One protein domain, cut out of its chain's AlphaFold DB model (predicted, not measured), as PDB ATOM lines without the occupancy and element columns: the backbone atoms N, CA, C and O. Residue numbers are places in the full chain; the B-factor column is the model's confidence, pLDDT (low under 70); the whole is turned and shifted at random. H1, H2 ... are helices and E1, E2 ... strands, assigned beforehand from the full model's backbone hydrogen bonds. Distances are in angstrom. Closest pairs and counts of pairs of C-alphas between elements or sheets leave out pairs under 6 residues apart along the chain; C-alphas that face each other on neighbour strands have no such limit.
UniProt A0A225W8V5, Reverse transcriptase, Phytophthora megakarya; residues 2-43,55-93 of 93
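Overview. This is residues 2 to 43 and 55 to 93 of the 93 residues of the protein "Reverse transcriptase" of Phytophthora megakarya (UniProt A0A225W8V5). What shape is it? With little regular structure, it is a small curled sheet of two joined hairpins, E1-E2 and E3-E4, with short helices H1 and H2 near one end; residues 22 to 27 and 63 to 68 stick out. What makes it up? The printed part has 81 residues, 28 in named elements, class mixed: E1 E2 H1 H2 E3 E4, sheet order E2 E1 E3 E4, mixed. It is only just compact, close to loose, radius of gyration 13.6 A, spanning 35 by 31 by 26 A.

Along the chain. What comes first? E1, residues 16 to 22, runs 19.4 A from C-alpha 16 at (31.575, 95.984, 80.540); E2 is 27 to 31, 13.3 A; H1 is 34 to 39, 9.2 A. What follows? H2 is 80 to 83, 5.5 A; E3, 85 to 87, and E4, 90 to 92, are 6.7 A each, E4 ending at (31.388, 103.536, 86.920).

Arrangement. Which strands pair? E1 is antiparallel to E2, 160 degrees, N 21 and O 28 2.8 A apart, and parallel to E3, 58 degrees, N 86 and O 16 3.0 A apart. E3 and E4 are antiparallel, N 85 and O 92 2.8 A apart. And the helices? H1 and H2 only graze the sheet; their closest C-alphas, Phe 36 and Phe 82, are 7.9 A apart, close but not clearly touching. H1 has 1 of 2 O i to N i+4 pairs within hydrogen-bond range; H2 is too short for one.

Size, cuts and confidence. How large? The farthest C-alphas, Arg 24 and Lys 55, are 38.0 A apart. Where is it cut or uncertain? Residues 44 to 54 are not printed, C-alphas 43 and 55 being 8.7 A apart; pLDDT is under 70 at 40 to 43 and 55 to 77. Links printed whole are tight.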
ATOM      1  N   LEU A   2      32.749 112.265  84.747       73.06
ATOM      2  CA  LEU A   2      32.277 112.588  86.103       73.06
ATOM      3  C   LEU A   2      31.886 114.067  86.263       73.06
ATOM      4  O   LEU A   2      30.737 114.357  86.560       73.06
ATOM      5  N   ASP A   3      32.787 115.003  85.942       72.56
ATOM      6  CA  ASP A   3      32.511 116.453  86.076       72.56
ATOM      7  C   ASP A   3      31.390 116.958  85.159       72.56
ATOM      8  O   ASP A   3      30.757 117.976  85.422       72.56
ATOM      9  N   ALA A   4      31.148 116.240  84.060       73.50
ATOM     10  CA  ALA A   4      30.073 116.530  83.118       73.50
ATOM     11  C   ALA A   4      28.756 115.825  83.495       73.50
ATOM     12  O   ALA A   4      27.794 115.909  82.740       73.50
ATOM     13  N   VAL A   5      28.729 115.126  84.639       75.19
ATOM     14  CA  VAL A   5      27.569 114.423  85.213       75.19
ATOM     15  C   VAL A   5      26.966 113.386  84.257       75.19
ATOM     16  O   VAL A   5      25.767 113.135  84.250       75.19
ATOM     17  N   TYR A   6      27.811 112.767  83.426       75.44
ATOM     18  CA  TYR A   6      27.386 111.686  82.530       75.44
ATOM     19  C   TYR A   6      27.478 110.301  83.168       75.44
ATOM     20  O   TYR A   6      26.830 109.389  82.676       75.44
ATOM     21  N   ILE A   7      28.316 110.143  84.198       83.19
ATOM     22  CA  ILE A   7      28.568 108.870  84.884       83.19
ATOM     23  C   ILE A   7      28.704 109.105  86.391       83.19
ATOM     24  O   ILE A   7      29.051 110.214  86.815       83.19
ATOM     25  N   ARG A   8      28.531 108.051  87.186       87.62
ATOM     26  CA  ARG A   8      28.772 108.008  88.636       87.62
ATOM     27  C   ARG A   8      29.501 106.716  89.034       87.62
ATOM     28  O   ARG A   8      29.488 105.760  88.266       87.62
ATOM     29  N   PRO A   9      30.162 106.650  90.203       92.00
ATOM     30  CA  PRO A   9      30.692 105.387  90.717       92.00
ATOM     31  C   PRO A   9      29.582 104.340  90.849       92.00
ATOM     32  O   PRO A   9      28.490 104.659  91.323       92.00
ATOM     33  N   SER A  10      29.870 103.103  90.449       89.69
ATOM     34  CA  SER A  10      28.899 102.006  90.458       89.69
ATOM     35  C   SER A  10      29.250 100.951  91.505       89.69
ATOM     36  O   SER A  10      30.418 100.662  91.749       89.69
ATOM     37  N   THR A  11      28.233 100.328  92.099       91.69
ATOM     38  CA  THR A  11      28.367  99.096  92.901       91.69
ATOM     39  C   THR A  11      27.775  97.884  92.183       91.69
ATOM     40  O   THR A  11      27.483  96.869  92.817       91.69
ATOM     41  N   SER A  12      27.534  97.999  90.875       88.38
ATOM     42  CA  SER A  12      26.923  96.941  90.084       88.38
ATOM     43  C   SER A  12      27.791  95.678  90.088       88.38
ATOM     44  O   SER A  12      29.014  95.764  89.939       88.38
ATOM     45  N   PRO A  13      27.184  94.482  90.207       89.31
ATOM     46  CA  PRO A  13      27.892  93.228  89.976       89.31
ATOM     47  C   PRO A  13      28.189  92.996  88.483       89.31
ATOM     48  O   PRO A  13      28.914  92.064  88.139       89.31
ATOM     49  N   HIS A  14      27.617  93.813  87.593       85.62
ATOM     50  CA  HIS A  14      27.821  93.761  86.152       85.62
ATOM     51  C   HIS A  14      28.795  94.852  85.725       85.62
ATOM     52  O   HIS A  14      28.715  95.975  86.207       85.62
ATOM     53  N   TYR A  15      29.693  94.544  84.791       87.94
ATOM     54  CA  TYR A  15      30.523  95.565  84.164       87.94
ATOM     55  C   TYR A  15      30.959  95.161  82.759       87.94
ATOM     56  O   TYR A  15      31.319  94.011  82.496       87.94
ATOM     57  N   ALA A  16      30.963  96.130  81.848       87.00
ATOM     58  CA  ALA A  16      31.575  95.984  80.540       87.00
ATOM     59  C   ALA A  16      33.084  96.295  80.596       87.00
ATOM     60  O   ALA A  16      33.505  97.259  81.254       87.00
ATOM     61  N   PRO A  17      33.922  95.533  79.872       88.38
ATOM     62  CA  PRO A  17      35.313  95.903  79.651       88.38
ATOM     63  C   PRO A  17      35.416  97.257  78.941       88.38
ATOM     64  O   PRO A  17      34.706  97.513  77.966       88.38
ATOM     65  N   THR A  18      36.339  98.103  79.398       86.62
ATOM     66  CA  THR A  18      36.606  99.412  78.788       86.62
ATOM     67  C   THR A  18      38.041  99.498  78.305       86.62
ATOM     68  O   THR A  18      38.969  99.088  78.998       86.62
ATOM     69  N   PHE A  19      38.239 100.066  77.119       85.06
ATOM     70  CA  PHE A  19      39.565 100.291  76.556       85.06
ATOM     71  C   PHE A  19      39.623 101.579  75.738       85.06
ATOM     72  O   PHE A  19      38.608 102.150  75.342       85.06
ATOM     73  N   SER A  20      40.843 102.050  75.483       86.00
ATOM     74  CA  SER A  20      41.086 103.242  74.673       86.00
ATOM     75  C   SER A  20      41.521 102.862  73.264       86.00
ATOM     76  O   SER A  20      42.405 102.029  73.078       86.00
ATOM     77  N   ILE A  21      40.943 103.519  72.262       85.44
ATOM     78  CA  ILE A  21      41.353 103.390  70.862       85.44
ATOM     79  C   ILE A  21      41.929 104.702  70.344       85.44
ATOM     80  O   ILE A  21      41.388 105.785  70.587       85.44
ATOM     81  N   LYS A  22      43.020 104.605  69.583       90.31
ATOM     82  CA  LYS A  22      43.607 105.748  68.882       90.31
ATOM     83  C   LYS A  22      42.850 105.976  67.577       90.31
ATOM     84  O   LYS A  22      42.739 105.068  66.754       90.31
ATOM     85  N   LYS A  23      42.313 107.177  67.378       86.88
ATOM     86  CA  LYS A  23      41.701 107.609  66.111       86.88
ATOM     87  C   LYS A  23      42.634 108.583  65.388       86.88
ATOM     88  O   LYS A  23      43.659 108.993  65.927       86.88
ATOM     89  N   ARG A  24      42.254 108.988  64.166       88.75
ATOM     90  CA  ARG A  24      42.963 110.038  63.406       88.75
ATOM     91  C   ARG A  24      43.088 111.335  64.210       88.75
ATOM     92  O   ARG A  24      44.098 112.016  64.109       88.75
ATOM     93  N   VAL A  25      42.065 111.656  65.004       85.81
ATOM     94  CA  VAL A  25      42.041 112.827  65.884       85.81
ATOM     95  C   VAL A  25      41.767 112.357  67.313       85.81
ATOM     96  O   VAL A  25      40.621 112.100  67.680       85.81
ATOM     97  N   GLY A  26      42.838 112.226  68.097       87.12
ATOM     98  CA  GLY A  26      42.783 111.929  69.528       87.12
ATOM     99  C   GLY A  26      42.467 110.476  69.899       87.12
ATOM    100  O   GLY A  26      42.402 109.572  69.061       87.12
ATOM    101  N   TRP A  27      42.287 110.268  71.201       85.06
ATOM    102  CA  TRP A  27      41.879 108.997  71.793       85.06
ATOM    103  C   TRP A  27      40.378 108.992  72.073       85.06
ATOM    104  O   TRP A  27      39.770 110.034  72.338       85.06
ATOM    105  N   ARG A  28      39.772 107.808  72.003       82.75
ATOM    106  CA  ARG A  28      38.377 107.577  72.384       82.75
ATOM    107  C   ARG A  28      38.307 106.397  73.336       82.75
ATOM    108  O   ARG A  28      38.971 105.391  73.105       82.75
ATOM    109  N   ILE A  29      37.489 106.539  74.367       82.12
ATOM    110  CA  ILE A  29      37.136 105.451  75.271       82.12
ATOM    111  C   ILE A  29      36.019 104.647  74.606       82.12
ATOM    112  O   ILE A  29      35.118 105.222  73.992       82.12
ATOM    113  N   VAL A  30      36.121 103.325  74.675       82.19
ATOM    114  CA  VAL A  30      35.144 102.381  74.135       82.19
ATOM    115  C   VAL A  30      34.778 101.396  75.229       82.19
ATOM    116  O   VAL A  30      35.659 100.785  75.835       82.19
ATOM    117  N   HIS A  31      33.476 101.233  75.435       85.06
ATOM    118  CA  HIS A  31      32.904 100.221  76.312       85.06
ATOM    119  C   HIS A  31      32.420  99.050  75.459       85.06
ATOM    120  O   HIS A  31      31.691  99.240  74.479       85.06
ATOM    121  N   ASP A  32      32.844  97.840  75.801       83.44
ATOM    122  CA  ASP A  32      32.483  96.634  75.068       83.44
ATOM    123  C   ASP A  32      31.169  96.033  75.574       83.44
ATOM    124  O   ASP A  32      31.143  95.071  76.342       83.44
ATOM    125  N   TYR A  33      30.055  96.582  75.096       82.06
ATOM    126  CA  TYR A  33      28.715  96.088  75.417       82.06
ATOM    127  C   TYR A  33      28.256  94.912  74.547       82.06
ATOM    128  O   TYR A  33      27.064  94.617  74.502       82.06
ATOM    129  N   ARG A  34      29.145  94.194  73.846       80.31
ATOM    130  CA  ARG A  34      28.716  93.063  72.995       80.31
ATOM    131  C   ARG A  34      27.988  91.984  73.794       80.31
ATOM    132  O   ARG A  34      26.937  91.527  73.357       80.31
ATOM    133  N   ALA A  35      28.511  91.617  74.965       78.94
ATOM    134  CA  ALA A  35      27.865  90.647  75.848       78.94
ATOM    135  C   ALA A  35      26.523  91.171  76.380       78.94
ATOM    136  O   ALA A  35      25.528  90.454  76.346       78.94
ATOM    137  N   PHE A  36      26.467  92.435  76.800       78.56
ATOM    138  CA  PHE A  36      25.231  93.083  77.246       78.56
ATOM    139  C   PHE A  36      24.152  93.088  76.147       78.56
ATOM    140  O   PHE A  36      23.020  92.662  76.371       78.56
ATOM    141  N   ASN A  37      24.528  93.446  74.919       75.50
ATOM    142  CA  ASN A  37      23.631  93.504  73.763       75.50
ATOM    143  C   ASN A  37      23.045  92.139  73.362       75.50
ATOM    144  O   ASN A  37      22.003  92.105  72.708       75.50
ATOM    145  N   LEU A  38      23.696  91.023  73.711       74.88
ATOM    146  CA  LEU A  38      23.151  89.674  73.495       74.88
ATOM    147  C   LEU A  38      22.013  89.340  74.469       74.88
ATOM    148  O   LEU A  38      21.133  88.560  74.119       74.88
ATOM    149  N   HIS A  39      22.036  89.929  75.665       75.31
ATOM    150  CA  HIS A  39      21.031  89.713  76.708       75.31
ATOM    151  C   HIS A  39      19.910  90.759  76.667       75.31
ATOM    152  O   HIS A  39      18.833  90.537  77.216       75.31
ATOM    153  N   CYS A  40      20.131  91.884  75.984       68.38
ATOM    154  CA  CYS A  40      19.092  92.875  75.752       68.38
ATOM    155  C   CYS A  40      18.056  92.371  74.746       68.38
ATOM    156  O   CYS A  40      18.381  91.986  73.619       68.38
ATOM    157  N   SER A  41      16.782  92.452  75.132       62.00
ATOM    158  CA  SER A  41      15.689  92.288  74.179       62.00
ATOM    159  C   SER A  41      15.778  93.389  73.119       62.00
ATOM    160  O   SER A  41      15.773  94.582  73.421       62.00
ATOM    161  N   LYS A  42      15.914  92.985  71.854       58.03
ATOM    162  CA  LYS A  42      15.957  93.912  70.722       58.03
ATOM    163  C   LYS A  42      14.544  94.400  70.434       58.03
ATOM    164  O   LYS A  42      13.873  93.875  69.553       58.03
ATOM    165  N   ASN A  43      14.103  95.415  71.165       50.84
ATOM    166  CA  ASN A  43      12.963  96.214  70.742       50.84
ATOM    167  C   ASN A  43      13.483  97.179  69.676       50.84
ATOM    168  O   ASN A  43      13.853  98.312  69.973       50.84
ATOM    169  N   LYS A  55       8.619  99.672  79.107       44.78
ATOM    170  CA  LYS A  55       9.750  99.147  78.306       44.78
ATOM    171  C   LYS A  55      10.568 100.224  77.579       44.78
ATOM    172  O   LYS A  55      11.143  99.954  76.526       44.78
ATOM    173  N   ASP A  56      10.631 101.439  78.119       43.50
ATOM    174  CA  ASP A  56      11.343 102.564  77.497       43.50
ATOM    175  C   ASP A  56      12.881 102.408  77.626       43.50
ATOM    176  O   ASP A  56      13.545 103.117  78.373       43.50
ATOM    177  N   ILE A  57      13.474 101.480  76.864       43.38
ATOM    178  CA  ILE A  57      14.869 101.593  76.419       43.38
ATOM    179  C   ILE A  57      14.811 102.169  75.004       43.38
ATOM    180  O   ILE A  57      14.623 101.453  74.021       43.38
ATOM    181  N   ARG A  58      14.924 103.494  74.892       39.72
ATOM    182  CA  ARG A  58      14.903 104.191  73.601       39.72
ATOM    183  C   ARG A  58      16.304 104.265  73.018       39.72
ATOM    184  O   ARG A  58      17.036 105.208  73.283       39.72
ATOM    185  N   ILE A  59      16.667 103.302  72.180       39.59
ATOM    186  CA  ILE A  59      17.889 103.402  71.374       39.59
ATOM    187  C   ILE A  59      17.539 104.143  70.077       39.59
ATOM    188  O   ILE A  59      17.169 103.531  69.078       39.59
ATOM    189  N   ILE A  60      17.599 105.478  70.100       35.69
ATOM    190  CA  ILE A  60      17.415 106.308  68.900       35.69
ATOM    191  C   ILE A  60      18.786 106.538  68.258       35.69
ATOM    192  O   ILE A  60      19.669 107.154  68.850       35.69
ATOM    193  N   PHE A  61      18.963 106.058  67.026       34.50
ATOM    194  CA  PHE A  61      20.176 106.277  66.239       34.50
ATOM    195  C   PHE A  61      20.037 107.572  65.433       34.50
ATOM    196  O   PHE A  61      19.279 107.611  64.466       34.50
ATOM    197  N   LEU A  62      20.775 108.626  65.792       31.12
ATOM    198  CA  LEU A  62      20.876 109.822  64.952       31.12
ATOM    199  C   LEU A  62      22.317 110.021  64.474       31.12
ATOM    200  O   LEU A  62      23.233 110.259  65.257       31.12
ATOM    201  N   GLN A  63      22.511 109.925  63.161       32.34
ATOM    202  CA  GLN A  63      23.776 110.228  62.505       32.34
ATOM    203  C   GLN A  63      23.883 111.747  62.309       32.34
ATOM    204  O   GLN A  63      23.183 112.307  61.467       32.34
ATOM    205  N   LEU A  64      24.780 112.414  63.041       38.84
ATOM    206  CA  LEU A  64      25.181 113.793  62.740       38.84
ATOM    207  C   LEU A  64      26.540 113.817  62.019       38.84
ATOM    208  O   LEU A  64      27.390 112.950  62.259       38.84
ATOM    209  N   PRO A  65      26.786 114.788  61.120       38.91
ATOM    210  CA  PRO A  65      28.024 114.827  60.357       38.91
ATOM    211  C   PRO A  65      29.194 115.219  61.269       38.91
ATOM    212  O   PRO A  65      29.243 116.323  61.798       38.91
ATOM    213  N   GLY A  66      30.164 114.316  61.435       45.34
ATOM    214  CA  GLY A  66      31.463 114.623  62.051       45.34
ATOM    215  C   GLY A  66      31.572 114.410  63.563       45.34
ATOM    216  O   GLY A  66      32.668 114.522  64.113       45.34
ATOM    217  N   THR A  67      30.497 114.037  64.252       39.22
ATOM    218  CA  THR A  67      30.550 113.627  65.662       39.22
ATOM    219  C   THR A  67      29.596 112.462  65.842       39.22
ATOM    220  O   THR A  67      28.386 112.633  65.759       39.22
ATOM    221  N   ILE A  68      30.125 111.260  66.072       40.81
ATOM    222  CA  ILE A  68      29.282 110.159  66.535       40.81
ATOM    223  C   ILE A  68      29.042 110.422  68.025       40.81
ATOM    224  O   ILE A  68      29.798 109.966  68.882       40.81
ATOM    225  N   ALA A  69      28.086 111.301  68.317       39.66
ATOM    226  CA  ALA A  69      27.629 111.574  69.666       39.66
ATOM    227  C   ALA A  69      26.650 110.457  70.046       39.66
ATOM    228  O   ALA A  69      25.491 110.476  69.656       39.66
ATOM    229  N   TRP A  70      27.146 109.454  70.769       49.50
ATOM    230  CA  TRP A  70      26.339 108.342  71.293       49.50
ATOM    231  C   TRP A  70      25.535 108.719  72.548       49.50
ATOM    232  O   TRP A  70      24.826 107.885  73.100       49.50
ATOM    233  N   ILE A  71      25.662 109.958  73.025       50.12
ATOM    234  CA  ILE A  71      25.038 110.417  74.265       50.12
ATOM    235  C   ILE A  71      23.710 111.083  73.910       50.12
ATOM    236  O   ILE A  71      23.641 112.303  73.799       50.12
ATOM    237  N   LEU A  72      22.665 110.288  73.685       45.91
ATOM    238  CA  LEU A  72      21.291 110.759  73.888       45.91
ATOM    239  C   LEU A  72      20.304 109.610  74.161       45.91
ATOM    240  O   LEU A  72      19.158 109.653  73.726       45.91
ATOM    241  N   THR A  73      20.738 108.583  74.891       51.00
ATOM    242  CA  THR A  73      19.813 107.619  75.495       51.00
ATOM    243  C   THR A  73      19.793 107.905  76.987       51.00
ATOM    244  O   THR A  73      20.781 107.654  77.671       51.00
ATOM    245  N   VAL A  74      18.699 108.478  77.489       54.47
ATOM    246  CA  VAL A  74      18.447 108.474  78.934       54.47
ATOM    247  C   VAL A  74      18.104 107.033  79.286       54.47
ATOM    248  O   VAL A  74      17.155 106.475  78.729       54.47
ATOM    249  N   MET A  75      18.924 106.416  80.134       62.88
ATOM    250  CA  MET A  75      18.642 105.084  80.655       62.88
ATOM    251  C   MET A  75      17.349 105.128  81.463       62.88
ATOM    252  O   MET A  75      17.037 106.136  82.100       62.88
ATOM    253  N   ARG A  76      16.578 104.042  81.418       68.19
ATOM    254  CA  ARG A  76      15.429 103.902  82.303       68.19
ATOM    255  C   ARG A  76      15.921 103.929  83.748       68.19
ATOM    256  O   ARG A  76      16.901 103.262  84.070       68.19
ATOM    257  N   GLU A  77      15.201 104.655  84.593       68.81
ATOM    258  CA  GLU A  77      15.475 104.692  86.026       68.81
ATOM    259  C   GLU A  77      15.427 103.272  86.616       68.81
ATOM    260  O   GLU A  77      14.422 102.568  86.478       68.81
ATOM    261  N   GLY A  78      16.531 102.838  87.227       76.31
ATOM    262  CA  GLY A  78      16.747 101.497  87.776       76.31
ATOM    263  C   GLY A  78      17.592 100.557  86.903       76.31
ATOM    264  O   GLY A  78      18.127  99.582  87.434       76.31
ATOM    265  N   ASP A  79      17.749 100.840  85.606       78.19
ATOM    266  CA  ASP A  79      18.548 100.020  84.680       78.19
ATOM    267  C   ASP A  79      19.991 100.544  84.507       78.19
ATOM    268  O   ASP A  79      20.796  99.929  83.803       78.19
ATOM    269  N   GLU A  80      20.352 101.655  85.161       80.69
ATOM    270  CA  GLU A  80      21.702 102.238  85.130       80.69
ATOM    271  C   GLU A  80      22.802 101.256  85.567       80.69
ATOM    272  O   GLU A  80      23.841 101.206  84.909       80.69
ATOM    273  N   PRO A  81      22.600 100.385  86.580       86.25
ATOM    274  CA  PRO A  81      23.621  99.415  86.969       86.25
ATOM    275  C   PRO A  81      24.022  98.439  85.856       86.25
ATOM    276  O   PRO A  81      25.090  97.830  85.926       86.25
ATOM    277  N   PHE A  82      23.212  98.260  84.810       83.31
ATOM    278  CA  PHE A  82      23.574  97.388  83.692       83.31
ATOM    279  C   PHE A  82      24.512  98.045  82.676       83.31
ATOM    280  O   PHE A  82      25.148  97.337  81.891       83.31
ATOM    281  N   THR A  83      24.644  99.373  82.708       84.38
ATOM    282  CA  THR A  83      25.629 100.116  81.912       84.38
ATOM    283  C   THR A  83      26.918 100.363  82.677       84.38
ATOM    284  O   THR A  83      27.739 101.165  82.237       84.38
ATOM    285  N   ALA A  84      27.137  99.676  83.802       90.38
ATOM    286  CA  ALA A  84      28.405  99.798  84.490       90.38
ATOM    287  C   ALA A  84      29.561  99.301  83.611       90.38
ATOM    288  O   ALA A  84      29.449  98.349  82.829       90.38
ATOM    289  N   PHE A  85      30.709  99.940  83.762       88.38
ATOM    290  CA  PHE A  85      31.924  99.628  83.041       88.38
ATOM    291  C   PHE A  85      33.137  99.742  83.957       88.38
ATOM    292  O   PHE A  85      33.197 100.566  84.870       88.38
ATOM    293  N   GLN A  86      34.126  98.884  83.716       89.06
ATOM    294  CA  GLN A  86      35.316  98.817  84.555       89.06
ATOM    295  C   GLN A  86      36.409  99.740  84.025       89.06
ATOM    296  O   GLN A  86      36.779  99.668  82.852       89.06
ATOM    297  N   THR A  87      36.969 100.562  84.909       86.88
ATOM    298  CA  THR A  87      38.176 101.357  84.653       86.88
ATOM    299  C   THR A  87      39.276 100.985  85.651       86.88
ATOM    300  O   THR A  87      38.980 100.347  86.665       86.88
ATOM    301  N   PRO A  88      40.541 101.380  85.409       87.44
ATOM    302  CA  PRO A  88      41.614 101.199  86.389       87.44
ATOM    303  C   PRO A  88      41.329 101.860  87.746       87.44
ATOM    304  O   PRO A  88      41.768 101.346  88.768       87.44
ATOM    305  N   ASP A  89      40.560 102.952  87.751       87.12
ATOM    306  CA  ASP A  89      40.207 103.714  88.955       87.12
ATOM    307  C   ASP A  89      38.969 103.155  89.678       87.12
ATOM    308  O   ASP A  89      38.591 103.646  90.739       87.12
ATOM    309  N   GLY A  90      38.316 102.142  89.100       89.25
ATOM    310  CA  GLY A  90      37.115 101.511  89.642       89.25
ATOM    311  C   GLY A  90      35.954 101.414  88.643       89.25
ATOM    312  O   GLY A  90      36.076 101.826  87.484       89.25
ATOM    313  N   PRO A  91      34.833 100.808  89.061       90.69
ATOM    314  CA  PRO A  91      33.620 100.714  88.255       90.69
ATOM    315  C   PRO A  91      32.804 102.014  88.274       90.69
ATOM    316  O   PRO A  91      32.627 102.648  89.318       90.69
ATOM    317  N   TYR A  92      32.263 102.377  87.115       89.44
ATOM    318  CA  TYR A  92      31.388 103.536  86.920       89.44
ATOM    319  C   TYR A  92      30.184 103.146  86.066       89.44
ATOM    320  O   TYR A  92      30.304 102.225  85.268       89.44
ATOM    321  N   GLU A  93      29.058 103.836  86.220       85.12
ATOM    322  CA  GLU A  93      27.821 103.669  85.435       85.12
ATOM    323  C   GLU A  93      27.278 105.004  84.930       85.12
ATOM    324  O   GLU A  93      27.481 106.025  85.632       85.12
TER     325      GLU A  93